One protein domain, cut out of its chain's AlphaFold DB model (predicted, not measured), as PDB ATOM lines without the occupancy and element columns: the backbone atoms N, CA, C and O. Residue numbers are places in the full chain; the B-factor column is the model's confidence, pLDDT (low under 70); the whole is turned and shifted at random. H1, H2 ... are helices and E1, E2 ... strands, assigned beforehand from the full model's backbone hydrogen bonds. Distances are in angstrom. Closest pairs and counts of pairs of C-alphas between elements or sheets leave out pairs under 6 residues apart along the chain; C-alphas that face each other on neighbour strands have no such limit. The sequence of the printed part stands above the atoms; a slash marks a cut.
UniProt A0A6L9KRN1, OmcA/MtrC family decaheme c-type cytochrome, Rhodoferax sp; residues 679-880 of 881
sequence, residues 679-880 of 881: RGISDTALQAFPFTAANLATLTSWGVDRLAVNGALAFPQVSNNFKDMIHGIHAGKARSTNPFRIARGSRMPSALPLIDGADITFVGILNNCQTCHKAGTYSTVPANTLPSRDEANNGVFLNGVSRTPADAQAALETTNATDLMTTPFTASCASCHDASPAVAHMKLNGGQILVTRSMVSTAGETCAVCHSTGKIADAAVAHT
ATOM      1  N   ARG A 679      58.692 -21.996 118.582       91.88
ATOM      2  CA  ARG A 679      57.755 -20.857 118.629       91.88
ATOM      3  C   ARG A 679      57.578 -20.121 117.295       91.88
ATOM      4  O   ARG A 679      56.577 -19.448 117.114       91.88
ATOM      5  N   GLY A 680      58.530 -20.243 116.366       90.69
ATOM      6  CA  GLY A 680      58.478 -19.593 115.055       90.69
ATOM      7  C   GLY A 680      57.743 -20.377 113.959       90.69
ATOM      8  O   GLY A 680      57.818 -19.986 112.797       90.69
ATOM      9  N   ILE A 681      57.103 -21.508 114.265       90.62
ATOM     10  CA  ILE A 681      56.350 -22.302 113.278       90.62
ATOM     11  C   ILE A 681      54.981 -21.645 113.056       90.62
ATOM     12  O   ILE A 681      54.278 -21.371 114.020       90.62
ATOM     13  N   SER A 682      54.588 -21.393 111.804       90.31
ATOM     14  CA  SER A 682      53.248 -20.873 111.499       90.31
ATOM     15  C   SER A 682      52.172 -21.940 111.700       90.31
ATOM     16  O   SER A 682      52.418 -23.120 111.445       90.31
ATOM     17  N   ASP A 683      50.962 -21.529 112.079       90.75
ATOM     18  CA  ASP A 683      49.839 -22.441 112.336       90.75
ATOM     19  C   ASP A 683      49.574 -23.385 111.153       90.75
ATOM     20  O   ASP A 683      49.418 -24.584 111.348       90.75
ATOM     21  N   THR A 684      49.646 -22.890 109.911       90.19
ATOM     22  CA  THR A 684      49.519 -23.715 108.695       90.19
ATOM     23  C   THR A 684      50.571 -24.826 108.621       90.19
ATOM     24  O   THR A 684      50.243 -25.965 108.299       90.19
ATOM     25  N   ALA A 685      51.835 -24.522 108.937       89.25
ATOM     26  CA  ALA A 685      52.917 -25.507 108.927       89.25
ATOM     27  C   ALA A 685      52.823 -26.475 110.119       89.25
ATOM     28  O   ALA A 685      53.171 -27.647 109.987       89.25
ATOM     29  N   LEU A 686      52.324 -26.004 111.266       89.44
ATOM     30  CA  LEU A 686      52.093 -26.833 112.445       89.44
ATOM     31  C   LEU A 686      50.932 -27.813 112.222       89.44
ATOM     32  O   LEU A 686      51.059 -28.996 112.514       89.44
ATOM     33  N   GLN A 687      49.815 -27.346 111.664       89.75
ATOM     34  CA  GLN A 687      48.626 -28.160 111.400       89.75
ATOM     35  C   GLN A 687      48.864 -29.203 110.300       89.75
ATOM     36  O   GLN A 687      48.367 -30.324 110.423       89.75
ATOM     37  N   ALA A 688      49.654 -28.860 109.274       87.75
ATOM     38  CA  ALA A 688      50.013 -29.748 108.167       87.75
ATOM     39  C   ALA A 688      51.090 -30.799 108.512       87.75
ATOM     40  O   ALA A 688      51.353 -31.685 107.696       87.75
ATOM     41  N   PHE A 689      51.732 -30.725 109.683       87.19
ATOM     42  CA  PHE A 689      52.792 -31.667 110.039       87.19
ATOM     43  C   PHE A 689      52.234 -33.084 110.320       87.19
ATOM     44  O   PHE A 689      51.300 -33.222 111.119       87.19
ATOM     45  N   PRO A 690      52.806 -34.158 109.730       87.81
ATOM     46  CA  PRO A 690      52.348 -35.535 109.928       87.81
ATOM     47  C   PRO A 690      52.780 -36.089 111.298       87.81
ATOM     48  O   PRO A 690      53.710 -36.888 111.416       87.81
ATOM     49  N   PHE A 691      52.103 -35.654 112.361       88.19
ATOM     50  CA  PHE A 691      52.362 -36.112 113.725       88.19
ATOM     51  C   PHE A 691      52.073 -37.606 113.909       88.19
ATOM     52  O   PHE A 691      50.958 -38.074 113.679       88.19
ATOM     53  N   THR A 692      53.051 -38.345 114.440       88.25
ATOM     54  CA  THR A 692      52.808 -39.694 114.972       88.25
ATOM     55  C   THR A 692      52.064 -39.623 116.309       88.25
ATOM     56  O   THR A 692      52.113 -38.608 117.008       88.25
ATOM     57  N   ALA A 693      51.446 -40.731 116.732       86.88
ATOM     58  CA  ALA A 693      50.817 -40.836 118.053       86.88
ATOM     59  C   ALA A 693      51.787 -40.509 119.211       86.88
ATOM     60  O   ALA A 693      51.377 -39.915 120.207       86.88
ATOM     61  N   ALA A 694      53.079 -40.829 119.061       83.50
ATOM     62  CA  ALA A 694      54.107 -40.457 120.032       83.50
ATOM     63  C   ALA A 694      54.310 -38.935 120.089       83.50
ATOM     64  O   ALA A 694      54.339 -38.368 121.177       83.50
ATOM     65  N   ASN A 695      54.372 -38.254 118.937       88.62
ATOM     66  CA  ASN A 695      54.502 -36.796 118.916       88.62
ATOM     67  C   ASN A 695      53.262 -36.102 119.496       88.62
ATOM     68  O   ASN A 695      53.411 -35.122 120.217       88.62
ATOM     69  N   LEU A 696      52.053 -36.610 119.219       91.75
ATOM     70  CA  LEU A 696      50.821 -36.082 119.815       91.75
ATOM     71  C   LEU A 696      50.845 -36.207 121.346       91.75
ATOM     72  O   LEU A 696      50.516 -35.247 122.034       91.75
ATOM     73  N   ALA A 697      51.311 -37.339 121.885       89.44
ATOM     74  CA  ALA A 697      51.494 -37.504 123.327       89.44
ATOM     75  C   ALA A 697      52.519 -36.509 123.914       89.44
ATOM     76  O   ALA A 697      52.286 -35.977 124.999       89.44
ATOM     77  N   THR A 698      53.608 -36.208 123.192       91.44
ATOM     78  CA  THR A 698      54.571 -35.155 123.569       91.44
ATOM     79  C   THR A 698      53.933 -33.764 123.569       91.44
ATOM     80  O   THR A 698      54.115 -33.019 124.524       91.44
ATOM     81  N   LEU A 699      53.145 -33.404 122.547       93.19
ATOM     82  CA  LEU A 699      52.440 -32.114 122.522       93.19
ATOM     83  C   LEU A 699      51.487 -31.973 123.718       93.19
ATOM     84  O   LEU A 699      51.522 -30.958 124.414       93.19
ATOM     85  N   THR A 700      50.705 -33.016 124.018       93.56
ATOM     86  CA  THR A 700      49.801 -33.040 125.176       93.56
ATOM     87  C   THR A 700      50.557 -32.925 126.504       93.56
ATOM     88  O   THR A 700      50.147 -32.150 127.363       93.56
ATOM     89  N   SER A 701      51.689 -33.622 126.685       90.56
ATOM     90  CA  SER A 701      52.497 -33.521 127.918       90.56
ATOM     91  C   SER A 701      53.276 -32.200 128.048       90.56
ATOM     92  O   SER A 701      53.864 -31.919 129.101       90.56
ATOM     93  N   TRP A 702      53.299 -31.391 126.986       92.88
ATOM     94  CA  TRP A 702      53.882 -30.048 126.942       92.88
ATOM     95  C   TRP A 702      52.823 -28.937 127.015       92.88
ATOM     96  O   TRP A 702      53.194 -27.779 127.169       92.88
ATOM     97  N   GLY A 703      51.528 -29.266 126.927       93.50
ATOM     98  CA  GLY A 703      50.438 -28.284 126.887       93.50
ATOM     99  C   GLY A 703      50.319 -27.530 125.555       93.50
ATOM    100  O   GLY A 703      49.776 -26.430 125.526       93.50
ATOM    101  N   VAL A 704      50.839 -28.093 124.458       93.38
ATOM    102  CA  VAL A 704      50.833 -27.460 123.131       93.38
ATOM    103  C   VAL A 704      49.621 -27.930 122.330       93.38
ATOM    104  O   VAL A 704      49.627 -29.027 121.770       93.38
ATOM    105  N   ASP A 705      48.593 -27.086 122.221       93.69
ATOM    106  CA  ASP A 705      47.538 -27.295 121.227       93.69
ATOM    107  C   ASP A 705      48.029 -26.853 119.838       93.69
ATOM    108  O   ASP A 705      48.398 -25.700 119.618       93.69
ATOM    109  N   ARG A 706      48.029 -27.793 118.889       91.44
ATOM    110  CA  ARG A 706      48.424 -27.577 117.488       91.44
ATOM    111  C   ARG A 706      47.306 -27.019 116.599       91.44
ATOM    112  O   ARG A 706      47.570 -26.715 115.439       91.44
ATOM    113  N   LEU A 707      46.068 -26.984 117.092       93.50
ATOM    114  CA  LEU A 707      44.885 -26.491 116.378       93.50
ATOM    115  C   LEU A 707      44.504 -25.066 116.812       93.50
ATOM    116  O   LEU A 707      43.855 -24.356 116.047       93.50
ATOM    117  N   ALA A 708      44.943 -24.636 117.997       93.56
ATOM    118  CA  ALA A 708      44.808 -23.265 118.469       93.56
ATOM    119  C   ALA A 708      45.546 -22.254 117.570       93.56
ATOM    120  O   ALA A 708      46.637 -22.521 117.059       93.56
ATOM    121  N   VAL A 709      44.966 -21.056 117.441       92.81
ATOM    122  CA  VAL A 709      45.597 -19.906 116.773       92.81
ATOM    123  C   VAL A 709      46.858 -19.498 117.537       92.81
ATOM    124  O   VAL A 709      46.831 -19.366 118.761       92.81
ATOM    125  N   ASN A 710      47.960 -19.290 116.816       92.44
ATOM    126  CA  ASN A 710      49.307 -19.083 117.348       92.44
ATOM    127  C   ASN A 710      49.803 -20.231 118.260       92.44
ATOM    128  O   ASN A 710      50.697 -20.016 119.084       92.44
ATOM    129  N   GLY A 711      49.263 -21.452 118.128       91.44
ATOM    130  CA  GLY A 711      49.524 -22.585 119.032       91.44
ATOM    131  C   GLY A 711      51.006 -22.951 119.197       91.44
ATOM    132  O   GLY A 711      51.434 -23.389 120.267       91.44
ATOM    133  N   ALA A 712      51.837 -22.662 118.189       92.31
ATOM    134  CA  ALA A 712      53.290 -22.819 118.270       92.31
ATOM    135  C   ALA A 712      53.944 -22.006 119.408       92.31
ATOM    136  O   ALA A 712      55.010 -22.384 119.891       92.31
ATOM    137  N   LEU A 713      53.334 -20.911 119.876       91.50
ATOM    138  CA  LEU A 713      53.895 -20.089 120.954       91.50
ATOM    139  C   LEU A 713      53.965 -20.812 122.307       91.50
ATOM    140  O   LEU A 713      54.790 -20.437 123.141       91.50
ATOM    141  N   ALA A 714      53.177 -21.874 122.496       92.38
ATOM    142  CA  ALA A 714      53.272 -22.756 123.657       92.38
ATOM    143  C   ALA A 714      54.544 -23.632 123.655       92.38
ATOM    144  O   ALA A 714      54.871 -24.236 124.676       92.38
ATOM    145  N   PHE A 715      55.297 -23.709 122.545       93.50
ATOM    146  CA  PHE A 715      56.550 -24.464 122.530       93.50
ATOM    147  C   PHE A 715      57.595 -23.869 123.496       93.50
ATOM    148  O   PHE A 715      57.794 -22.647 123.531       93.50
ATOM    149  N   PRO A 716      58.337 -24.724 124.226       91.06
ATOM    150  CA  PRO A 716      59.392 -24.280 125.122       91.06
ATOM    151  C   PRO A 716      60.541 -23.644 124.336       91.06
ATOM    152  O   PRO A 716      61.024 -24.194 123.335       91.06
ATOM    153  N   GLN A 717      61.002 -22.491 124.824       90.75
ATOM    154  CA  GLN A 717      62.248 -21.885 124.380       90.75
ATOM    155  C   GLN A 717      63.308 -22.023 125.470       90.75
ATOM    156  O   GLN A 717      63.037 -21.758 126.636       90.75
ATOM    157  N   VAL A 718      64.479 -22.521 125.078       92.50
ATOM    158  CA  VAL A 718      65.627 -22.782 125.956       92.50
ATOM    159  C   VAL A 718      66.917 -22.483 125.200       92.50
ATOM    160  O   VAL A 718      66.939 -22.544 123.958       92.50
ATOM    161  N   SER A 719      68.011 -22.240 125.931       94.81
ATOM    162  CA  SER A 719      69.321 -22.136 125.296       94.81
ATOM    163  C   SER A 719      69.654 -23.400 124.515       94.81
ATOM    164  O   SER A 719      69.389 -24.529 124.933       94.81
ATOM    165  N   ASN A 720      70.247 -23.208 123.344       93.69
ATOM    166  CA  ASN A 720      70.740 -24.288 122.504       93.69
ATOM    167  C   ASN A 720      72.270 -24.266 122.367       93.69
ATOM    168  O   ASN A 720      72.837 -24.994 121.550       93.69
ATOM    169  N   ASN A 721      72.928 -23.451 123.194       96.50
ATOM    170  CA  ASN A 721      74.358 -23.482 123.447       96.50
ATOM    171  C   ASN A 721      74.812 -24.900 123.837       96.50
ATOM    172  O   ASN A 721      74.096 -25.627 124.528       96.50
ATOM    173  N   PHE A 722      75.998 -25.318 123.386       95.75
ATOM    174  CA  PHE A 722      76.397 -26.727 123.429       95.75
ATOM    175  C   PHE A 722      76.449 -27.293 124.852       95.75
ATOM    176  O   PHE A 722      75.964 -28.400 125.069       95.75
ATOM    177  N   LYS A 723      76.977 -26.532 125.823       95.00
ATOM    178  CA  LYS A 723      77.059 -26.970 127.228       95.00
ATOM    179  C   LYS A 723      75.656 -27.214 127.810       95.00
ATOM    180  O   LYS A 723      75.379 -28.298 128.309       95.00
ATOM    181  N   ASP A 724      74.756 -26.246 127.635       95.44
ATOM    182  CA  ASP A 724      73.438 -26.214 128.269       95.44
ATOM    183  C   ASP A 724      72.522 -27.281 127.658       95.44
ATOM    184  O   ASP A 724      71.826 -27.999 128.376       95.44
ATOM    185  N   MET A 725      72.607 -27.460 126.334       94.94
ATOM    186  CA  MET A 725      71.899 -28.513 125.612       94.94
ATOM    187  C   MET A 725      72.395 -29.916 125.980       94.94
ATOM    188  O   MET A 725      71.580 -30.795 126.248       94.94
ATOM    189  N   ILE A 726      73.712 -30.154 125.968       95.50
ATOM    190  CA  ILE A 726      74.263 -31.492 126.228       95.50
ATOM    191  C   ILE A 726      74.028 -31.889 127.686       95.50
ATOM    192  O   ILE A 726      73.569 -33.003 127.929       95.50
ATOM    193  N   HIS A 727      74.250 -30.984 128.641       96.00
ATOM    194  CA  HIS A 727      73.906 -31.221 130.041       96.00
ATOM    195  C   HIS A 727      72.397 -31.441 130.217       96.00
ATOM    196  O   HIS A 727      72.002 -32.437 130.812       96.00
ATOM    197  N   GLY A 728      71.544 -30.582 129.645       94.25
ATOM    198  CA  GLY A 728      70.088 -30.691 129.771       94.25
ATOM    199  C   GLY A 728      69.512 -32.004 129.231       94.25
ATOM    200  O   GLY A 728      68.650 -32.600 129.877       94.25
ATOM    201  N   ILE A 729      70.021 -32.486 128.091       93.50
ATOM    202  CA  ILE A 729      69.617 -33.763 127.480       93.50
ATOM    203  C   ILE A 729      70.071 -34.967 128.316       93.50
ATOM    204  O   ILE A 729      69.267 -35.866 128.551       93.50
ATOM    205  N   HIS A 730      71.333 -35.008 128.762       94.19
ATOM    206  CA  HIS A 730      71.864 -36.179 129.474       94.19
ATOM    207  C   HIS A 730      71.457 -36.207 130.952       94.19
ATOM    208  O   HIS A 730      71.219 -37.286 131.486       94.19
ATOM    209  N   ALA A 731      71.300 -35.049 131.602       94.44
ATOM    210  CA  ALA A 731      70.652 -34.979 132.908       94.44
ATOM    211  C   ALA A 731      69.196 -35.443 132.803       94.44
ATOM    212  O   ALA A 731      68.769 -36.263 133.611       94.44
ATOM    213  N   GLY A 732      68.467 -34.978 131.779       90.50
ATOM    214  CA  GLY A 732      67.211 -35.572 131.321       90.50
ATOM    215  C   GLY A 732      66.235 -35.902 132.454       90.50
ATOM    216  O   GLY A 732      65.806 -35.016 133.190       90.50
ATOM    217  N   LYS A 733      65.938 -37.192 132.626       86.94
ATOM    218  CA  LYS A 733      65.080 -37.767 133.676       86.94
ATOM    219  C   LYS A 733      65.505 -37.480 135.128       86.94
ATOM    220  O   LYS A 733      64.691 -37.643 136.033       86.94
ATOM    221  N   ALA A 734      66.755 -37.085 135.377       89.38
ATOM    222  CA  ALA A 734      67.228 -36.667 136.700       89.38
ATOM    223  C   ALA A 734      66.891 -35.198 137.032       89.38
ATOM    224  O   ALA A 734      67.020 -34.796 138.189       89.38
ATOM    225  N   ARG A 735      66.449 -34.400 136.046       90.31
ATOM    226  CA  ARG A 735      65.920 -33.046 136.276       90.31
ATOM    227  C   ARG A 735      64.556 -33.141 136.965       90.31
ATOM    228  O   ARG A 735      63.717 -33.963 136.607       90.31
ATOM    229  N   SER A 736      64.362 -32.310 137.981       78.38
ATOM    230  CA  SER A 736      63.332 -32.465 139.016       78.38
ATOM    231  C   SER A 736      62.121 -31.544 138.862       78.38
ATOM    232  O   SER A 736      61.042 -31.854 139.359       78.38
ATOM    233  N   THR A 737      62.315 -30.392 138.221       83.25
ATOM    234  CA  THR A 737      61.435 -29.216 138.315       83.25
ATOM    235  C   THR A 737      61.119 -28.634 136.934       83.25
ATOM    236  O   THR A 737      60.009 -28.168 136.694       83.25
ATOM    237  N   ASN A 738      62.075 -28.681 136.005       83.69
ATOM    238  CA  ASN A 738      61.962 -28.147 134.653       83.69
ATOM    239  C   ASN A 738      62.617 -29.119 133.648       83.69
ATOM    240  O   ASN A 738      63.835 -29.054 133.445       83.69
ATOM    241  N   PRO A 739      61.857 -30.032 133.014       86.38
ATOM    242  CA  PRO A 739      62.368 -30.928 131.977       86.38
ATOM    243  C   PRO A 739      62.996 -30.178 130.797       86.38
ATOM    244  O   PRO A 739      62.427 -29.216 130.283       86.38
ATOM    245  N   PHE A 740      64.160 -30.630 130.323       91.69
ATOM    246  CA  PHE A 740      64.819 -29.981 129.190       91.69
ATOM    247  C   PHE A 740      64.140 -30.363 127.868       91.69
ATOM    248  O   PHE A 740      64.313 -31.476 127.369       91.69
ATOM    249  N   ARG A 741      63.342 -29.447 127.312       93.12
ATOM    250  CA  ARG A 741      62.463 -29.699 126.160       93.12
ATOM    251  C   ARG A 741      62.860 -28.852 124.953       93.12
ATOM    252  O   ARG A 741      62.997 -27.635 125.058       93.12
ATOM    253  N   ILE A 742      63.029 -29.489 123.795       92.62
ATOM    254  CA  ILE A 742      63.461 -28.844 122.547       92.62
ATOM    255  C   ILE A 742      62.388 -29.005 121.471       92.62
ATOM    256  O   ILE A 742      62.122 -30.122 121.034       92.62
ATOM    257  N   ALA A 743      61.880 -27.881 120.963       91.75
ATOM    258  CA  ALA A 743      61.179 -27.806 119.682       91.75
ATOM    259  C   ALA A 743      62.019 -27.040 118.644       91.75
ATOM    260  O   ALA A 743      62.534 -25.948 118.912       91.75
ATOM    261  N   ARG A 744      62.137 -27.579 117.429       85.88
ATOM    262  CA  ARG A 744      62.772 -26.920 116.271       85.88
ATOM    263  C   ARG A 744      61.859 -27.078 115.054       85.88
ATOM    264  O   ARG A 744      61.370 -28.171 114.822       85.88
ATOM    265  N   GLY A 745      61.661 -26.024 114.258       71.88
ATOM    266  CA  GLY A 745      60.840 -26.140 113.036       71.88
ATOM    267  C   GLY A 745      60.857 -24.951 112.071       71.88
ATOM    268  O   GLY A 745      60.614 -25.141 110.885       71.88
ATOM    269  N   SER A 746      61.255 -23.748 112.505       57.97
ATOM    270  CA  SER A 746      61.256 -22.511 111.688       57.97
ATOM    271  C   SER A 746      62.183 -22.483 110.445       57.97
ATOM    272  O   SER A 746      62.441 -21.415 109.894       57.97
ATOM    273  N   ARG A 747      62.746 -23.626 110.026       55.78
ATOM    274  CA  ARG A 747      63.480 -23.831 108.756       55.78
ATOM    275  C   ARG A 747      63.219 -25.214 108.121       55.78
ATOM    276  O   ARG A 747      63.956 -25.608 107.224       55.78
ATOM    277  N   MET A 748      62.247 -25.985 108.617       59.03
ATOM    278  CA  MET A 748      62.033 -27.394 108.250       59.03
ATOM    279  C   MET A 748      60.526 -27.715 108.160       59.03
ATOM    280  O   MET A 748      59.981 -28.340 109.064       59.03
ATOM    281  N   PRO A 749      59.826 -27.318 107.078       51.94
ATOM    282  CA  PRO A 749      58.383 -27.562 106.941       51.94
ATOM    283  C   PRO A 749      58.006 -29.055 106.893       51.94
ATOM    284  O   PRO A 749      56.862 -29.405 107.153       51.94
ATOM    285  N   SER A 750      58.962 -29.940 106.596       59.34
ATOM    286  CA  SER A 750      58.800 -31.400 106.593       59.34
ATOM    287  C   SER A 750      59.322 -32.104 107.855       59.34
ATOM    288  O   SER A 750      59.216 -33.324 107.943       59.34
ATOM    289  N   ALA A 751      59.894 -31.384 108.831       67.19
ATOM    290  CA  ALA A 751      60.457 -31.985 110.041       67.19
ATOM    291  C   ALA A 751      60.328 -31.063 111.265       67.19
ATOM    292  O   ALA A 751      60.990 -30.029 111.354       67.19
ATOM    293  N   LEU A 752      59.557 -31.511 112.259       84.81
ATOM    294  CA  LEU A 752      59.436 -30.895 113.581       84.81
ATOM    295  C   LEU A 752      60.086 -31.789 114.656       84.81
ATOM    296  O   LEU A 752      59.391 -32.577 115.300       84.81
ATOM    297  N   PRO A 753      61.417 -31.713 114.869       86.25
ATOM    298  CA  PRO A 753      62.059 -32.357 116.007       86.25
ATOM    299  C   PRO A 753      61.492 -31.857 117.340       86.25
ATOM    300  O   PRO A 753      61.650 -30.684 117.696       86.25
ATOM    301  N   LEU A 754      60.883 -32.788 118.075       90.31
ATOM    302  CA  LEU A 754      60.515 -32.669 119.481       90.31
ATOM    303  C   LEU A 754      61.425 -33.609 120.283       90.31
ATOM    304  O   LEU A 754      61.504 -34.795 119.968       90.31
ATOM    305  N   ILE A 755      62.112 -33.089 121.298       90.38
ATOM    306  CA  ILE A 755      62.926 -33.879 122.235       90.38
ATOM    307  C   ILE A 755      62.477 -33.511 123.648       90.38
ATOM    308  O   ILE A 755      62.608 -32.345 124.027       90.38
ATOM    309  N   ASP A 756      61.962 -34.473 124.420       90.75
ATOM    310  CA  ASP A 756      61.739 -34.313 125.863       90.75
ATOM    311  C   ASP A 756      62.858 -35.024 126.630       90.75
ATOM    312  O   ASP A 756      63.002 -36.244 126.553       90.75
ATOM    313  N   GLY A 757      63.657 -34.261 127.375       90.25
ATOM    314  CA  GLY A 757      64.694 -34.804 128.242       90.25
ATOM    315  C   GLY A 757      64.146 -35.708 129.351       90.25
ATOM    316  O   GLY A 757      64.873 -36.587 129.796       90.25
ATOM    317  N   ALA A 758      62.883 -35.563 129.774       87.81
ATOM    318  CA  ALA A 758      62.306 -36.401 130.834       87.81
ATOM    319  C   ALA A 758      62.243 -37.899 130.472       87.81
ATOM    320  O   ALA A 758      62.346 -38.749 131.361       87.81
ATOM    321  N   ASP A 759      62.114 -38.227 129.183       86.25
ATOM    322  CA  ASP A 759      62.134 -39.611 128.689       86.25
ATOM    323  C   ASP A 759      63.568 -40.142 128.466       86.25
ATOM    324  O   ASP A 759      63.771 -41.348 128.304       86.25
ATOM    325  N   ILE A 760      64.586 -39.272 128.503       88.75
ATOM    326  CA  ILE A 760      65.993 -39.631 128.287       88.75
ATOM    327  C   ILE A 760      66.651 -39.988 129.623       88.75
ATOM    328  O   ILE A 760      66.674 -39.206 130.573       88.75
ATOM    329  N   THR A 761      67.214 -41.196 129.696       86.25
ATOM    330  CA  THR A 761      67.949 -41.704 130.864       86.25
ATOM    331  C   THR A 761      69.418 -41.891 130.496       86.25
ATOM    332  O   THR A 761      69.718 -42.624 129.554       86.25
ATOM    333  N   PHE A 762      70.335 -41.266 131.237       91.06
ATOM    334  CA  PHE A 762      71.768 -41.534 131.091       91.06
ATOM    335  C   PHE A 762      72.101 -42.954 131.567       91.06
ATOM    336  O   PHE A 762      71.611 -43.392 132.607       91.06
ATOM    337  N   VAL A 763      72.916 -43.678 130.797       89.12
ATOM    338  CA  VAL A 763      73.291 -45.076 131.090       89.12
ATOM    339  C   VAL A 763      74.535 -45.201 131.976       89.12
ATOM    340  O   VAL A 763      74.734 -46.249 132.596       89.12
ATOM    341  N   GLY A 764      75.346 -44.142 132.034       89.88
ATOM    342  CA  GLY A 764      76.522 -44.019 132.886       89.88
ATOM    343  C   GLY A 764      76.233 -43.362 134.237       89.88
ATOM    344  O   GLY A 764      75.083 -43.173 134.640       89.88
ATOM    345  N   ILE A 765      77.295 -42.986 134.938       89.19
ATOM    346  CA  ILE A 765      77.243 -42.244 136.198       89.19
ATOM    347  C   ILE A 765      77.158 -40.754 135.847       89.19
ATOM    348  O   ILE A 765      78.145 -40.152 135.443       89.19
ATOM    349  N   LEU A 766      75.974 -40.143 135.981       90.31
ATOM    350  CA  LEU A 766      75.712 -38.767 135.519       90.31
ATOM    351  C   LEU A 766      76.651 -37.715 136.144       90.31
ATOM    352  O   LEU A 766      76.966 -36.711 135.511       90.31
ATOM    353  N   ASN A 767      77.118 -37.947 137.373       90.25
ATOM    354  CA  ASN A 767      78.094 -37.095 138.050       90.25
ATOM    355  C   ASN A 767      79.553 -37.336 137.610       90.25
ATOM    356  O   ASN A 767      80.419 -36.539 137.959       90.25
ATOM    357  N   ASN A 768      79.871 -38.363 136.815       91.31
ATOM    358  CA  ASN A 768      81.219 -38.530 136.278       91.31
ATOM    359  C   ASN A 768      81.485 -37.510 135.155       91.31
ATOM    360  O   ASN A 768      81.333 -37.789 133.967       91.31
ATOM    361  N   CYS A 769      81.940 -36.306 135.517       92.50
ATOM    362  CA  CYS A 769      82.263 -35.254 134.548       92.50
ATOM    363  C   CYS A 769      83.255 -35.740 133.472       92.50
ATOM    364  O   CYS A 769      83.198 -35.307 132.317       92.50
ATOM    365  N   GLN A 770      84.151 -36.671 133.826       92.25
ATOM    366  CA  GLN A 770      85.159 -37.210 132.916       92.25
ATOM    367  C   GLN A 770      84.617 -38.222 131.894       92.25
ATOM    368  O   GLN A 770      85.368 -38.568 130.981       92.25
ATOM    369  N   THR A 771      83.342 -38.627 131.948       92.06
ATOM    370  CA  THR A 771      82.692 -39.389 130.860       92.06
ATOM    371  C   THR A 771      82.574 -38.553 129.576       92.06
ATOM    372  O   THR A 771      82.514 -39.116 128.489       92.06
ATOM    373  N   CYS A 772      82.643 -37.214 129.669       93.00
ATOM    374  CA  CYS A 772      82.665 -36.299 128.515       93.00
ATOM    375  C   CYS A 772      83.850 -35.311 128.516       93.00
ATOM    376  O   CYS A 772      84.427 -35.038 127.459       93.00
ATOM    377  N   HIS A 773      84.218 -34.753 129.674       94.19
ATOM    378  CA  HIS A 773      85.239 -33.703 129.777       94.19
ATOM    379  C   HIS A 773      86.674 -34.236 129.725       94.19
ATOM    380  O   HIS A 773      86.968 -35.366 130.132       94.19
ATOM    381  N   LYS A 774      87.597 -33.372 129.294       92.06
ATOM    382  CA  LYS A 774      89.031 -33.531 129.566       92.06
ATOM    383  C   LYS A 774      89.292 -33.418 131.077       92.06
ATOM    384  O   LYS A 774      88.525 -32.795 131.812       92.06
ATOM    385  N   ALA A 775      90.375 -34.021 131.563       90.75
ATOM    386  CA  ALA A 775      90.755 -33.886 132.969       90.75
ATOM    387  C   ALA A 775      90.961 -32.398 133.331       90.75
ATOM    388  O   ALA A 775      91.589 -31.655 132.578       90.75
ATOM    389  N   GLY A 776      90.393 -31.954 134.458       88.62
ATOM    390  CA  GLY A 776      90.499 -30.574 134.950       88.62
ATOM    391  C   GLY A 776      89.644 -29.507 134.240       88.62
ATOM    392  O   GLY A 776      89.599 -28.380 134.722       88.62
ATOM    393  N   THR A 777      88.927 -29.812 133.149       91.44
ATOM    394  CA  THR A 777      88.182 -28.799 132.356       91.44
ATOM    395  C   THR A 777      86.715 -28.605 132.762       91.44
ATOM    396  O   THR A 777      85.928 -28.054 131.992       91.44
ATOM    397  N   TYR A 778      86.322 -29.082 133.944       91.62
ATOM    398  CA  TYR A 778      84.938 -29.056 134.444       91.62
ATOM    399  C   TYR A 778      84.764 -28.322 135.787       91.62
ATOM    400  O   TYR A 778      83.635 -28.036 136.169       91.62
ATOM    401  N   SER A 779      85.852 -27.964 136.478       88.44
ATOM    402  CA  SER A 779      85.795 -27.185 137.729       88.44
ATOM    403  C   SER A 779      85.741 -25.669 137.514       88.44
ATOM    404  O   SER A 779      85.424 -24.930 138.439       88.44
ATOM    405  N   THR A 780      86.073 -25.161 136.322       85.06
ATOM    406  CA  THR A 780      86.209 -23.716 136.082       85.06
ATOM    407  C   THR A 780      85.473 -23.258 134.828       85.06
ATOM    408  O   THR A 780      85.486 -23.921 133.790       85.06
ATOM    409  N   VAL A 781      84.866 -22.071 134.908       88.38
ATOM    410  CA  VAL A 781      84.398 -21.323 133.737       88.38
ATOM    411  C   VAL A 781      85.400 -20.196 133.471       88.38
ATOM    412  O   VAL A 781      85.603 -19.362 134.352       88.38
ATOM    413  N   PRO A 782      86.063 -20.160 132.299       89.00
ATOM    414  CA  PRO A 782      87.053 -19.128 132.004       89.00
ATOM    415  C   PRO A 782      86.459 -17.721 131.949       89.00
ATOM    416  O   PRO A 782      85.315 -17.536 131.520       89.00
ATOM    417  N   ALA A 783      87.288 -16.726 132.272       89.06
ATOM    418  CA  ALA A 783      87.004 -15.328 131.968       89.06
ATOM    419  C   ALA A 783      86.643 -15.150 130.479       89.06
ATOM    420  O   ALA A 783      87.073 -15.924 129.620       89.06
ATOM    421  N   ASN A 784      85.833 -14.134 130.184       93.38
ATOM    422  CA  ASN A 784      85.303 -13.835 128.849       93.38
ATOM    423  C   ASN A 784      84.440 -14.955 128.217       93.38
ATOM    424  O   ASN A 784      84.205 -14.946 127.005       93.38
ATOM    425  N   THR A 785      83.954 -15.925 129.002       94.50
ATOM    426  CA  THR A 785      82.873 -16.830 128.569       94.50
ATOM    427  C   THR A 785      81.582 -16.015 128.445       94.50
ATOM    428  O   THR A 785      81.244 -15.265 129.358       94.50
ATOM    429  N   LEU A 786      80.860 -16.149 127.331       95.81
ATOM    430  CA  LEU A 786      79.622 -15.392 127.100       95.81
ATOM    431  C   LEU A 786      78.448 -15.956 127.927       95.81
ATOM    432  O   LEU A 786      78.380 -17.177 128.129       95.81
ATOM    433  N   PRO A 787      77.502 -15.106 128.374       96.44
ATOM    434  CA  PRO A 787      76.243 -15.564 128.957       96.44
ATOM    435  C   PRO A 787      75.418 -16.335 127.917       96.44
ATOM    436  O   PRO A 787      75.423 -16.003 126.730       96.44
ATOM    437  N   SER A 788      74.696 -17.361 128.362       96.94
ATOM    438  CA  SER A 788      73.814 -18.149 127.499       96.94
ATOM    439  C   SER A 788      72.522 -17.376 127.238       96.94
ATOM    440  O   SER A 788      71.871 -16.931 128.179       96.94
ATOM    441  N   ARG A 789      72.130 -17.222 125.971       96.50
ATOM    442  CA  ARG A 789      70.782 -16.786 125.579       96.50
ATOM    443  C   ARG A 789      69.823 -17.952 125.775       96.50
ATOM    444  O   ARG A 789      70.089 -19.025 125.236       96.50
ATOM    445  N   ASP A 790      68.731 -17.741 126.502       93.25
ATOM    446  CA  ASP A 790      67.709 -18.756 126.790       93.25
ATOM    447  C   ASP A 790      66.414 -18.526 126.010       93.25
ATOM    448  O   ASP A 790      65.891 -19.463 125.405       93.25
ATOM    449  N   GLU A 791      65.935 -17.280 125.948       93.06
ATOM    450  CA  GLU A 791      64.751 -16.911 125.163       93.06
ATOM    451  C   GLU A 791      65.047 -15.744 124.217       93.06
ATOM    452  O   GLU A 791      65.761 -14.797 124.558       93.06
ATOM    453  N   ALA A 792      64.486 -15.821 123.009       93.56
ATOM    454  CA  ALA A 792      64.603 -14.780 121.999       93.56
ATOM    455  C   ALA A 792      63.481 -13.757 122.166       93.56
ATOM    456  O   ALA A 792      62.302 -14.111 122.146       93.56
ATOM    457  N   ASN A 793      63.839 -12.482 122.283       89.44
ATOM    458  CA  ASN A 793      62.876 -11.403 122.433       89.44
ATOM    459  C   ASN A 793      63.420 -10.103 121.837       89.44
ATOM    460  O   ASN A 793      64.490  -9.641 122.203       89.44
ATOM    461  N   ASN A 794      62.644  -9.482 120.954       85.12
ATOM    462  CA  ASN A 794      62.928  -8.192 120.315       85.12
ATOM    463  C   ASN A 794      62.149  -7.023 120.959       85.12
ATOM    464  O   ASN A 794      61.986  -5.969 120.351       85.12
ATOM    465  N   GLY A 795      61.602  -7.210 122.164       77.44
ATOM    466  CA  GLY A 795      60.700  -6.265 122.829       77.44
ATOM    467  C   GLY A 795      59.254  -6.416 122.356       77.44
ATOM    468  O   GLY A 795      58.363  -6.528 123.192       77.44
ATOM    469  N   VAL A 796      59.029  -6.521 121.042       74.19
ATOM    470  CA  VAL A 796      57.703  -6.806 120.457       74.19
ATOM    471  C   VAL A 796      57.171  -8.152 120.955       74.19
ATOM    472  O   VAL A 796      56.038  -8.224 121.419       74.19
ATOM    473  N   PHE A 797      58.001  -9.202 120.952       71.12
ATOM    474  CA  PHE A 797      57.561 -10.543 121.343       71.12
ATOM    475  C   PHE A 797      57.093 -10.647 122.805       71.12
ATOM    476  O   PHE A 797      56.167 -11.406 123.069       71.12
ATOM    477  N   LEU A 798      57.667  -9.900 123.759       61.09
ATOM    478  CA  LEU A 798      57.139  -9.882 125.133       61.09
ATOM    479  C   LEU A 798      56.051  -8.825 125.370       61.09
ATOM    480  O   LEU A 798      55.098  -9.124 126.093       61.09
ATOM    481  N   ASN A 799      56.148  -7.638 124.767       56.97
ATOM    482  CA  ASN A 799      55.286  -6.497 125.108       56.97
ATOM    483  C   ASN A 799      54.068  -6.331 124.181       56.97
ATOM    484  O   ASN A 799      53.187  -5.524 124.471       56.97
ATOM    485  N   GLY A 800      54.007  -7.065 123.066       56.88
ATOM    486  CA  GLY A 800      52.885  -7.030 122.134       56.88
ATOM    487  C   GLY A 800      51.630  -7.712 122.686       56.88
ATOM    488  O   GLY A 800      51.672  -8.867 123.117       56.88
ATOM    489  N   VAL A 801      50.496  -7.015 122.604       56.94
ATOM    490  CA  VAL A 801      49.170  -7.649 122.654       56.94
ATOM    491  C   VAL A 801      49.012  -8.479 121.374       56.94
ATOM    492  O   VAL A 801      49.333  -7.994 120.293       56.94
ATOM    493  N   SER A 802      48.535  -9.722 121.490       68.81
ATOM    494  CA  SER A 802      48.392 -10.671 120.367       68.81
ATOM    495  C   SER A 802      49.709 -11.055 119.665       68.81
ATOM    496  O   SER A 802      49.831 -10.954 118.447       68.81
ATOM    497  N   ARG A 803      50.684 -11.551 120.443       85.75
ATOM    498  CA  ARG A 803      51.933 -12.176 119.952       85.75
ATOM    499  C   ARG A 803      51.665 -13.235 118.869       85.75
ATOM    500  O   ARG A 803      50.742 -14.035 119.020       85.75
ATOM    501  N   THR A 804      52.534 -13.325 117.862       90.50
ATOM    502  CA  THR A 804      52.455 -14.323 116.777       90.50
ATOM    503  C   THR A 804      53.753 -15.139 116.609       90.50
ATOM    504  O   THR A 804      54.831 -14.707 117.035       90.50
ATOM    505  N   PRO A 805      53.716 -16.298 115.919       91.00
ATOM    506  CA  PRO A 805      54.920 -17.002 115.480       91.00
ATOM    507  C   PRO A 805      55.829 -16.184 114.550       91.00
ATOM    508  O   PRO A 805      57.027 -16.461 114.476       91.00
ATOM    509  N   ALA A 806      55.305 -15.168 113.853       91.00
ATOM    510  CA  ALA A 806      56.120 -14.272 113.033       91.00
ATOM    511  C   ALA A 806      57.014 -13.374 113.907       91.00
ATOM    512  O   ALA A 806      58.204 -13.242 113.621       91.00
ATOM    513  N   ASP A 807      56.497 -12.862 115.028       90.81
ATOM    514  CA  ASP A 807      57.290 -12.115 116.020       90.81
ATOM    515  C   ASP A 807      58.389 -12.996 116.629       90.81
ATOM    516  O   ASP A 807      59.538 -12.572 116.772       90.81
ATOM    517  N   ALA A 808      58.058 -14.260 116.916       90.75
ATOM    518  CA  ALA A 808      59.014 -15.254 117.398       90.75
ATOM    519  C   ALA A 808      60.085 -15.619 116.348       90.75
ATOM    520  O   ALA A 808      61.208 -15.955 116.725       90.75
ATOM    521  N   GLN A 809      59.792 -15.535 115.042       90.62
ATOM    522  CA  GLN A 809      60.823 -15.614 113.998       90.62
ATOM    523  C   GLN A 809      61.671 -14.341 113.921       90.62
ATOM    524  O   GLN A 809      62.895 -14.445 113.829       90.62
ATOM    525  N   ALA A 810      61.055 -13.158 113.991       91.88
ATOM    526  CA  ALA A 810      61.751 -11.873 113.923       91.88
ATOM    527  C   ALA A 810      62.762 -11.710 115.074       91.88
ATOM    528  O   ALA A 810      63.896 -11.287 114.860       91.88
ATOM    529  N   ALA A 811      62.402 -12.158 116.281       92.19
ATOM    530  CA  ALA A 811      63.298 -12.207 117.435       92.19
ATOM    531  C   ALA A 811      64.525 -13.133 117.247       92.19
ATOM    532  O   ALA A 811      65.472 -13.063 118.029       92.19
ATOM    533  N   LEU A 812      64.553 -13.991 116.218       92.38
ATOM    534  CA  LEU A 812      65.689 -14.865 115.895       92.38
ATOM    535  C   LEU A 812      66.627 -14.293 114.815       92.38
ATOM    536  O   LEU A 812      67.677 -14.894 114.581       92.38
ATOM    537  N   GLU A 813      66.293 -13.178 114.156       91.31
ATOM    538  CA  GLU A 813      67.152 -12.569 113.122       91.31
ATOM    539  C   GLU A 813      68.429 -11.958 113.707       91.31
ATOM    540  O   GLU A 813      69.527 -12.164 113.188       91.31
ATOM    541  N   THR A 814      68.289 -11.263 114.833       87.50
ATOM    542  CA  THR A 814      69.357 -10.558 115.551       87.50
ATOM    543  C   THR A 814      69.367 -10.944 117.030       87.50
ATOM    544  O   THR A 814      68.421 -11.540 117.544       87.50
ATOM    545  N   THR A 815      70.447 -10.595 117.732       89.75
ATOM    546  CA  THR A 815      70.461 -10.529 119.202       89.75
ATOM    547  C   THR A 815      69.982  -9.162 119.659       89.75
ATOM    548  O   THR A 815      70.397  -8.153 119.089       89.75
ATOM    549  N   ASN A 816      69.176  -9.118 120.712       91.25
ATOM    550  CA  ASN A 816      68.447  -7.929 121.141       91.25
ATOM    551  C   ASN A 816      68.702  -7.635 122.621       91.25
ATOM    552  O   ASN A 816      68.859  -8.549 123.425       91.25
ATOM    553  N   ALA A 817      68.672  -6.359 123.012       92.62
ATOM    554  CA  ALA A 817      68.860  -5.940 124.408       92.62
ATOM    555  C   ALA A 817      67.821  -6.537 125.385       92.62
ATOM    556  O   ALA A 817      68.057  -6.585 126.590       92.62
ATOM    557  N   THR A 818      66.685  -7.006 124.868       93.06
ATOM    558  CA  THR A 818      65.569  -7.588 125.620       93.06
ATOM    559  C   THR A 818      65.509  -9.122 125.565       93.06
ATOM    560  O   THR A 818      64.613  -9.696 126.186       93.06
ATOM    561  N   ASP A 819      66.462  -9.788 124.895       94.81
ATOM    562  CA  ASP A 819      66.661 -11.245 124.977       94.81
ATOM    563  C   ASP A 819      66.860 -11.685 126.433       94.81
ATOM    564  O   ASP A 819      67.518 -10.970 127.193       94.81
ATOM    565  N   LEU A 820      66.349 -12.861 126.816       95.25
ATOM    566  CA  LEU A 820      66.552 -13.393 128.168       95.25
ATOM    567  C   LEU A 820      67.814 -14.257 128.223       95.25
ATOM    568  O   LEU A 820      68.024 -15.132 127.379       95.25
ATOM    569  N   MET A 821      68.648 -13.990 129.224       96.06
ATOM    570  CA  MET A 821      70.005 -14.503 129.370       96.06
ATOM    571  C   MET A 821      70.216 -15.142 130.751       96.06
ATOM    572  O   MET A 821      69.664 -14.678 131.754       96.06
ATOM    573  N   THR A 822      71.099 -16.139 130.809       96.75
ATOM    574  CA  THR A 822      71.621 -16.741 132.043       96.75
ATOM    575  C   THR A 822      73.149 -16.631 132.075       96.75
ATOM    576  O   THR A 822      73.821 -16.801 131.052       96.75
ATOM    577  N   THR A 823      73.728 -16.321 133.237       96.69
ATOM    578  CA  THR A 823      75.169 -16.047 133.362       96.69
ATOM    579  C   THR A 823      76.052 -17.297 133.167       96.69
ATOM    580  O   THR A 823      75.580 -18.431 133.326       96.69
ATOM    581  N   PRO A 824      77.328 -17.130 132.754       94.38
ATOM    582  CA  PRO A 824      78.178 -18.215 132.257       94.38
ATOM    583  C   PRO A 824      78.341 -19.428 133.177       94.38
ATOM    584  O   PRO A 824      78.271 -20.563 132.690       94.38
ATOM    585  N   PHE A 825      78.576 -19.213 134.471       93.56
ATOM    586  CA  PHE A 825      78.759 -20.273 135.460       93.56
ATOM    587  C   PHE A 825      77.411 -20.924 135.770       93.56
ATOM    588  O   PHE A 825      77.252 -22.132 135.605       93.56
ATOM    589  N   THR A 826      76.417 -20.100 136.097       95.62
ATOM    590  CA  THR A 826      75.056 -20.503 136.465       95.62
ATOM    591  C   THR A 826      74.391 -21.377 135.406       95.62
ATOM    592  O   THR A 826      73.874 -22.436 135.749       95.62
ATOM    593  N   ALA A 827      74.460 -21.011 134.120       95.06
ATOM    594  CA  ALA A 827      73.878 -21.810 133.034       95.06
ATOM    595  C   ALA A 827      74.456 -23.241 132.996       95.06
ATOM    596  O   ALA A 827      73.712 -24.219 132.930       95.06
ATOM    597  N   SER A 828      75.780 -23.354 133.170       92.94
ATOM    598  CA  SER A 828      76.523 -24.624 133.150       92.94
ATOM    599  C   SER A 828      76.121 -25.581 134.284       92.94
ATOM    600  O   SER A 828      76.289 -26.793 134.145       92.94
ATOM    601  N   CYS A 829      75.610 -25.041 135.397       93.25
ATOM    602  CA  CYS A 829      75.143 -25.792 136.564       93.25
ATOM    603  C   CYS A 829      73.626 -26.042 136.519       93.25
ATOM    604  O   CYS A 829      73.184 -27.174 136.717       93.25
ATOM    605  N   ALA A 830      72.824 -25.016 136.216       93.44
ATOM    606  CA  ALA A 830      71.360 -25.070 136.155       93.44
ATOM    607  C   ALA A 830      70.825 -25.987 135.036       93.44
ATOM    608  O   ALA A 830      69.685 -26.447 135.087       93.44
ATOM    609  N   SER A 831      71.660 -26.320 134.048       92.44
ATOM    610  CA  SER A 831      71.379 -27.365 133.062       92.44
ATOM    611  C   SER A 831      71.218 -28.772 133.671       92.44
ATOM    612  O   SER A 831      70.576 -29.621 133.051       92.44
ATOM    613  N   CYS A 832      71.743 -29.010 134.879       93.12
ATOM    614  CA  CYS A 832      71.553 -30.244 135.655       93.12
ATOM    615  C   CYS A 832      70.804 -29.989 136.976       93.12
ATOM    616  O   CYS A 832      69.877 -30.718 137.313       93.12
ATOM    617  N   HIS A 833      71.192 -28.947 137.718       93.62
ATOM    618  CA  HIS A 833      70.665 -28.611 139.042       93.62
ATOM    619  C   HIS A 833      69.485 -27.635 138.938       93.62
ATOM    620  O   HIS A 833      69.621 -26.439 139.191       93.62
ATOM    621  N   ASP A 834      68.324 -28.156 138.546       91.75
ATOM    622  CA  ASP A 834      67.120 -27.364 138.257       91.75
ATOM    623  C   ASP A 834      66.202 -27.108 139.470       91.75
ATOM    624  O   ASP A 834      65.273 -26.306 139.381       91.75
ATOM    625  N   ALA A 835      66.454 -27.773 140.601       93.00
ATOM    626  CA  ALA A 835      65.632 -27.682 141.805       93.00
ATOM    627  C   ALA A 835      65.651 -26.274 142.431       93.00
ATOM    628  O   ALA A 835      66.708 -25.650 142.567       93.00
ATOM    629  N   SER A 836      64.495 -25.805 142.912       93.06
ATOM    630  CA  SER A 836      64.309 -24.446 143.450       93.06
ATOM    631  C   SER A 836      65.358 -23.990 144.486       93.06
ATOM    632  O   SER A 836      65.805 -22.846 144.381       93.06
ATOM    633  N   PRO A 837      65.828 -24.823 145.444       94.88
ATOM    634  CA  PRO A 837      66.890 -24.421 146.374       94.88
ATOM    635  C   PRO A 837      68.247 -24.177 145.694       94.88
ATOM    636  O   PRO A 837      68.967 -23.261 146.085       94.88
ATOM    637  N   ALA A 838      68.587 -24.945 144.652       94.44
ATOM    638  CA  ALA A 838      69.814 -24.746 143.878       94.44
ATOM    639  C   ALA A 838      69.728 -23.468 143.026       94.44
ATOM    640  O   ALA A 838      70.672 -22.680 142.988       94.44
ATOM    641  N   VAL A 839      68.566 -23.213 142.414       93.94
ATOM    642  CA  VAL A 839      68.266 -21.967 141.687       93.94
ATOM    643  C   VAL A 839      68.349 -20.743 142.609       93.94
ATOM    644  O   VAL A 839      68.913 -19.721 142.220       93.94
ATOM    645  N   ALA A 840      67.850 -20.842 143.846       95.88
ATOM    646  CA  ALA A 840      67.985 -19.789 144.852       95.88
ATOM    647  C   ALA A 840      69.450 -19.582 145.282       95.88
ATOM    648  O   ALA A 840      69.921 -18.448 145.311       95.88
ATOM    649  N   HIS A 841      70.193 -20.662 145.545       97.12
ATOM    650  CA  HIS A 841      71.618 -20.604 145.885       97.12
ATOM    651  C   HIS A 841      72.463 -19.940 144.784       97.12
ATOM    652  O   HIS A 841      73.279 -19.070 145.089       97.12
ATOM    653  N   MET A 842      72.241 -20.287 143.510       96.38
ATOM    654  CA  MET A 842      72.941 -19.655 142.384       96.38
ATOM    655  C   MET A 842      72.650 -18.147 142.317       96.38
ATOM    656  O   MET A 842      73.580 -17.354 142.182       96.38
ATOM    657  N   LYS A 843      71.390 -17.732 142.526       95.94
ATOM    658  CA  LYS A 843      71.006 -16.308 142.577       95.94
ATOM    659  C   LYS A 843      71.622 -15.544 143.754       95.94
ATOM    660  O   LYS A 843      72.040 -14.404 143.582       95.94
ATOM    661  N   LEU A 844      71.728 -16.169 144.928       96.62
ATOM    662  CA  LEU A 844      72.378 -15.574 146.105       96.62
ATOM    663  C   LEU A 844      73.889 -15.349 145.913       96.62
ATOM    664  O   LEU A 844      74.450 -14.457 146.540       96.62
ATOM    665  N   ASN A 845      74.536 -16.110 145.024       95.81
ATOM    666  CA  ASN A 845      75.957 -15.971 144.675       95.81
ATOM    667  C   ASN A 845      76.170 -15.155 143.380       95.81
ATOM    668  O   ASN A 845      77.140 -15.352 142.647       95.81
ATOM    669  N   GLY A 846      75.231 -14.247 143.083       95.62
ATOM    670  CA  GLY A 846      75.298 -13.302 141.965       95.62
ATOM    671  C   GLY A 846      75.049 -13.902 140.577       95.62
ATOM    672  O   GLY A 846      75.175 -13.195 139.577       95.62
ATOM    673  N   GLY A 847      74.654 -15.175 140.500       96.44
ATOM    674  CA  GLY A 847      74.168 -15.801 139.276       96.44
ATOM    675  C   GLY A 847      72.844 -15.196 138.812       96.44
ATOM    676  O   GLY A 847      71.907 -15.039 139.593       96.44
ATOM    677  N   GLN A 848      72.728 -14.879 137.527       96.38
ATOM    678  CA  GLN A 848      71.491 -14.361 136.945       96.38
ATOM    679  C   GLN A 848      70.883 -15.405 136.008       96.38
ATOM    680  O   GLN A 848      71.600 -16.054 135.250       96.38
ATOM    681  N   ILE A 849      69.558 -15.562 136.062       95.00
ATOM    682  CA  ILE A 849      68.786 -16.540 135.282       95.00
ATOM    683  C   ILE A 849      67.583 -15.810 134.687       95.00
ATOM    684  O   ILE A 849      66.821 -15.209 135.450       95.00
ATOM    685  N   LEU A 850      67.411 -15.894 133.365       93.56
ATOM    686  CA  LEU A 850      66.339 -15.243 132.597       93.56
ATOM    687  C   LEU A 850      66.232 -13.717 132.824       93.56
ATOM    688  O   LEU A 850      65.137 -13.157 132.858       93.56
ATOM    689  N   VAL A 851      67.368 -13.026 132.964       94.94
ATOM    690  CA  VAL A 851      67.421 -11.548 132.983       94.94
ATOM    691  C   VAL A 851      67.557 -11.001 131.564       94.94
ATOM    692  O   VAL A 851      68.096 -11.685 130.698       94.94
ATOM    693  N   THR A 852      67.111  -9.771 131.293       94.88
ATOM    694  CA  THR A 852      67.327  -9.182 129.960       94.88
ATOM    695  C   THR A 852      68.816  -8.974 129.689       94.88
ATOM    696  O   THR A 852      69.583  -8.630 130.587       94.88
ATOM    697  N   ARG A 853      69.234  -9.111 128.428       94.88
ATOM    698  CA  ARG A 853      70.611  -8.854 127.980       94.88
ATOM    699  C   ARG A 853      71.122  -7.454 128.351       94.88
ATOM    700  O   ARG A 853      72.304  -7.304 128.622       94.88
ATOM    701  N   SER A 854      70.254  -6.447 128.422       93.44
ATOM    702  CA  SER A 854      70.588  -5.103 128.924       93.44
ATOM    703  C   SER A 854      70.986  -5.046 130.407       93.44
ATOM    704  O   SER A 854      71.589  -4.063 130.826       93.44
ATOM    705  N   MET A 855      70.645  -6.069 131.195       92.81
ATOM    706  CA  MET A 855      70.897  -6.167 132.639       92.81
ATOM    707  C   MET A 855      71.812  -7.347 133.015       92.81
ATOM    708  O   MET A 855      72.077  -7.561 134.204       92.81
ATOM    709  N   VAL A 856      72.283  -8.136 132.039       93.62
ATOM    710  CA  VAL A 856      73.150  -9.288 132.315       93.62
ATOM    711  C   VAL A 856      74.573  -8.819 132.634       93.62
ATOM    712  O   VAL A 856      75.162  -8.033 131.898       93.62
ATOM    713  N   SER A 857      75.132  -9.303 133.741       90.31
ATOM    714  CA  SER A 857      76.468  -8.961 134.224       90.31
ATOM    715  C   SER A 857      77.204 -10.220 134.658       90.31
ATOM    716  O   SER A 857      76.913 -10.819 135.692       90.31
ATOM    717  N   THR A 858      78.210 -10.616 133.879       85.50
ATOM    718  CA  THR A 858      79.052 -11.780 134.193       85.50
ATOM    719  C   THR A 858      80.012 -11.527 135.360       85.50
ATOM    720  O   THR A 858      80.645 -12.461 135.836       85.50
ATOM    721  N   ALA A 859      80.139 -10.277 135.820       82.44
ATOM    722  CA  ALA A 859      80.999  -9.896 136.941       82.44
ATOM    723  C   ALA A 859      80.381 -10.198 138.321       82.44
ATOM    724  O   ALA A 859      81.079 -10.092 139.327       82.44
ATOM    725  N   GLY A 860      79.092 -10.558 138.382       79.81
ATOM    726  CA  GLY A 860      78.407 -10.879 139.639       79.81
ATOM    727  C   GLY A 860      78.694 -12.280 140.193       79.81
ATOM    728  O   GLY A 860      78.547 -12.488 141.393       79.81
ATOM    729  N   GLU A 861      79.098 -13.243 139.356       91.50
ATOM    730  CA  GLU A 861      79.174 -14.658 139.751       91.50
ATOM    731  C   GLU A 861      80.362 -14.959 140.681       91.50
ATOM    732  O   GLU A 861      81.497 -15.138 140.238       91.50
ATOM    733  N   THR A 862      80.097 -15.117 141.981       92.69
ATOM    734  CA  THR A 862      81.121 -15.484 142.980       92.69
ATOM    735  C   THR A 862      81.412 -16.990 143.034       92.69
ATOM    736  O   THR A 862      82.304 -17.421 143.767       92.69
ATOM    737  N   CYS A 863      80.725 -17.801 142.220       92.94
ATOM    738  CA  CYS A 863      80.776 -19.270 142.191       92.94
ATOM    739  C   CYS A 863      82.203 -19.856 142.207       92.94
ATOM    740  O   CYS A 863      82.462 -20.873 142.856       92.94
ATOM    741  N   ALA A 864      83.151 -19.201 141.528       91.12
ATOM    742  CA  ALA A 864      84.547 -19.627 141.451       91.12
ATOM    743  C   ALA A 864      85.280 -19.642 142.811       91.12
ATOM    744  O   ALA A 864      86.231 -20.404 142.980       91.12
ATOM    745  N   VAL A 865      84.828 -18.862 143.800       92.69
ATOM    746  CA  VAL A 865      85.410 -18.848 145.156       92.69
ATOM    747  C   VAL A 865      85.272 -20.217 145.833       92.69
ATOM    748  O   VAL A 865      86.211 -20.668 146.490       92.69
ATOM    749  N   CYS A 866      84.141 -20.900 145.617       93.62
ATOM    750  CA  CYS A 866      83.806 -22.166 146.274       93.62
ATOM    751  C   CYS A 866      83.944 -23.396 145.366       93.62
ATOM    752  O   CYS A 866      84.275 -24.464 145.875       93.62
ATOM    753  N   HIS A 867      83.716 -23.259 144.052       93.19
ATOM    754  CA  HIS A 867      83.579 -24.393 143.122       93.19
ATOM    755  C   HIS A 867      84.732 -24.589 142.126       93.19
ATOM    756  O   HIS A 867      84.720 -25.566 141.379       93.19
ATOM    757  N   SER A 868      85.725 -23.694 142.098       89.88
ATOM    758  CA  SER A 868      86.917 -23.871 141.251       89.88
ATOM    759  C   SER A 868      87.881 -24.942 141.765       89.88
ATOM    760  O   SER A 868      87.760 -25.419 142.892       89.88
ATOM    761  N   THR A 869      88.853 -25.311 140.928       89.69
ATOM    762  CA  THR A 869      89.864 -26.329 141.232       89.69
ATOM    763  C   THR A 869      90.537 -26.077 142.587       89.69
ATOM    764  O   THR A 869      91.060 -24.986 142.828       89.69
ATOM    765  N   GLY A 870      90.527 -27.075 143.471       87.50
ATOM    766  CA  GLY A 870      91.127 -26.993 144.808       87.50
ATOM    767  C   GLY A 870      90.371 -26.106 145.809       87.50
ATOM    768  O   GLY A 870      90.957 -25.674 146.801       87.50
ATOM    769  N   LYS A 871      89.093 -25.792 145.560       92.00
ATOM    770  CA  LYS A 871      88.207 -25.097 146.511       92.00
ATOM    771  C   LYS A 871      87.323 -26.081 147.286       92.00
ATOM    772  O   LYS A 871      87.175 -27.238 146.907       92.00
ATOM    773  N   ILE A 872      86.721 -25.602 148.377       89.75
ATOM    774  CA  ILE A 872      85.960 -26.415 149.349       89.75
ATOM    775  C   ILE A 872      84.804 -27.229 148.735       89.75
ATOM    776  O   ILE A 872      84.448 -28.278 149.262       89.75
ATOM    777  N   ALA A 873      84.238 -26.768 147.618       90.19
ATOM    778  CA  ALA A 873      83.182 -27.440 146.869       90.19
ATOM    779  C   ALA A 873      83.540 -27.572 145.373       90.19
ATOM    780  O   ALA A 873      82.654 -27.493 144.518       90.19
ATOM    781  N   ASP A 874      84.832 -27.749 145.059       90.81
ATOM    782  CA  ASP A 874      85.346 -28.058 143.716       90.81
ATOM    783  C   ASP A 874      84.470 -29.115 143.027       90.81
ATOM    784  O   ASP A 874      84.198 -30.172 143.605       90.81
ATOM    785  N   ALA A 875      84.047 -28.854 141.787       87.62
ATOM    786  CA  ALA A 875      83.245 -29.799 141.012       87.62
ATOM    787  C   ALA A 875      83.905 -31.188 140.892       87.62
ATOM    788  O   ALA A 875      83.189 -32.179 140.777       87.62
ATOM    789  N   ALA A 876      85.236 -31.290 140.963       86.56
ATOM    790  CA  ALA A 876      85.935 -32.569 141.026       86.56
ATOM    791  C   ALA A 876      85.687 -33.327 142.336       86.56
ATOM    792  O   ALA A 876      85.439 -34.525 142.289       86.56
ATOM    793  N   VAL A 877      85.692 -32.646 143.483       84.00
ATOM    794  CA  VAL A 877      85.502 -33.268 144.807       84.00
ATOM    795  C   VAL A 877      84.020 -33.542 145.085       84.00
ATOM    796  O   VAL A 877      83.661 -34.589 145.626       84.00
ATOM    797  N   ALA A 878      83.136 -32.628 144.676       86.44
ATOM    798  CA  ALA A 878      81.692 -32.756 144.866       86.44
ATOM    799  C   ALA A 878      81.094 -33.964 144.119       86.44
ATOM    800  O   ALA A 878      80.142 -34.582 144.611       86.44
ATOM    801  N   HIS A 879      81.663 -34.307 142.958       87.19
ATOM    802  CA  HIS A 879      81.115 -35.297 142.031       87.19
ATOM    803  C   HIS A 879      81.881 -36.631 141.956       87.19
ATOM    804  O   HIS A 879      81.401 -37.549 141.292       87.19
ATOM    805  N   THR A 880      83.002 -36.812 142.669       65.44
ATOM    806  CA  THR A 880      83.658 -38.128 142.861       65.44
ATOM    807  C   THR A 880      82.874 -39.025 143.833       65.44
ATOM    808  O   THR A 880      83.331 -39.343 144.938       65.44
TER     809      THR A 880
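What this domain is: This is residues 679 to 880 of the 881 residues of the protein "OmcA/MtrC family decaheme c-type cytochrome" of Rhodoferax sp (UniProt A0A6L9KRN1). This domain has little regular structure: loops join two separate strand pairs, E1 with E2 and E3 with E4, between H1, H2, H3, H5 and H6 at one end and H9 and H10 at the other, with H7 beside H4 and H8. The 202 printed residues, mostly helix by class with 80 in named elements, are compact: radius of gyration of the C-alphas 18.3 A, spans 55 by 40 by 27 A.

Where its parts are: H1 is residues 683 to 687, from C-alpha 683 (49.839, -22.441, 112.336); H2 693 to 702; H3 711 to 714; H4 722 to 734, 18.9 A; E1 741 to 743; E2 754 to 756; E3 788 to 791; H5 796 to 799; H6 805 to 810; E4 820 to 822; H7 824 to 830; H8 836 to 844; H9 864 to 867; H10 875 to 879, to C-alpha 879 (81.115, -35.297, 142.031).

How they stand to each other: E1 and E2 form an antiparallel hairpin, with N 742 and O 755 2.9 A apart; antiparallel E3 and E4 have N 790 and O 820 at 2.8 A, both within hydrogen-bond range. H4 touches H7 with residues 723 to 727 alone, closest at the C-alphas of Asp 724 and Ser 828, 6.0 A. Every O i to N i+4 pair is within range in H1, H2, H6, H8 and H10, but 7 of 9 in H4 and 2 of 3 in H7; H3, H5 and H9 are too short for one.

The domain as a whole: The printed part has no cut. The links E2 to E3 and H8 to H9 are long. The pLDDT is under 70 at residues 746 to 751, 798 to 802 and 880.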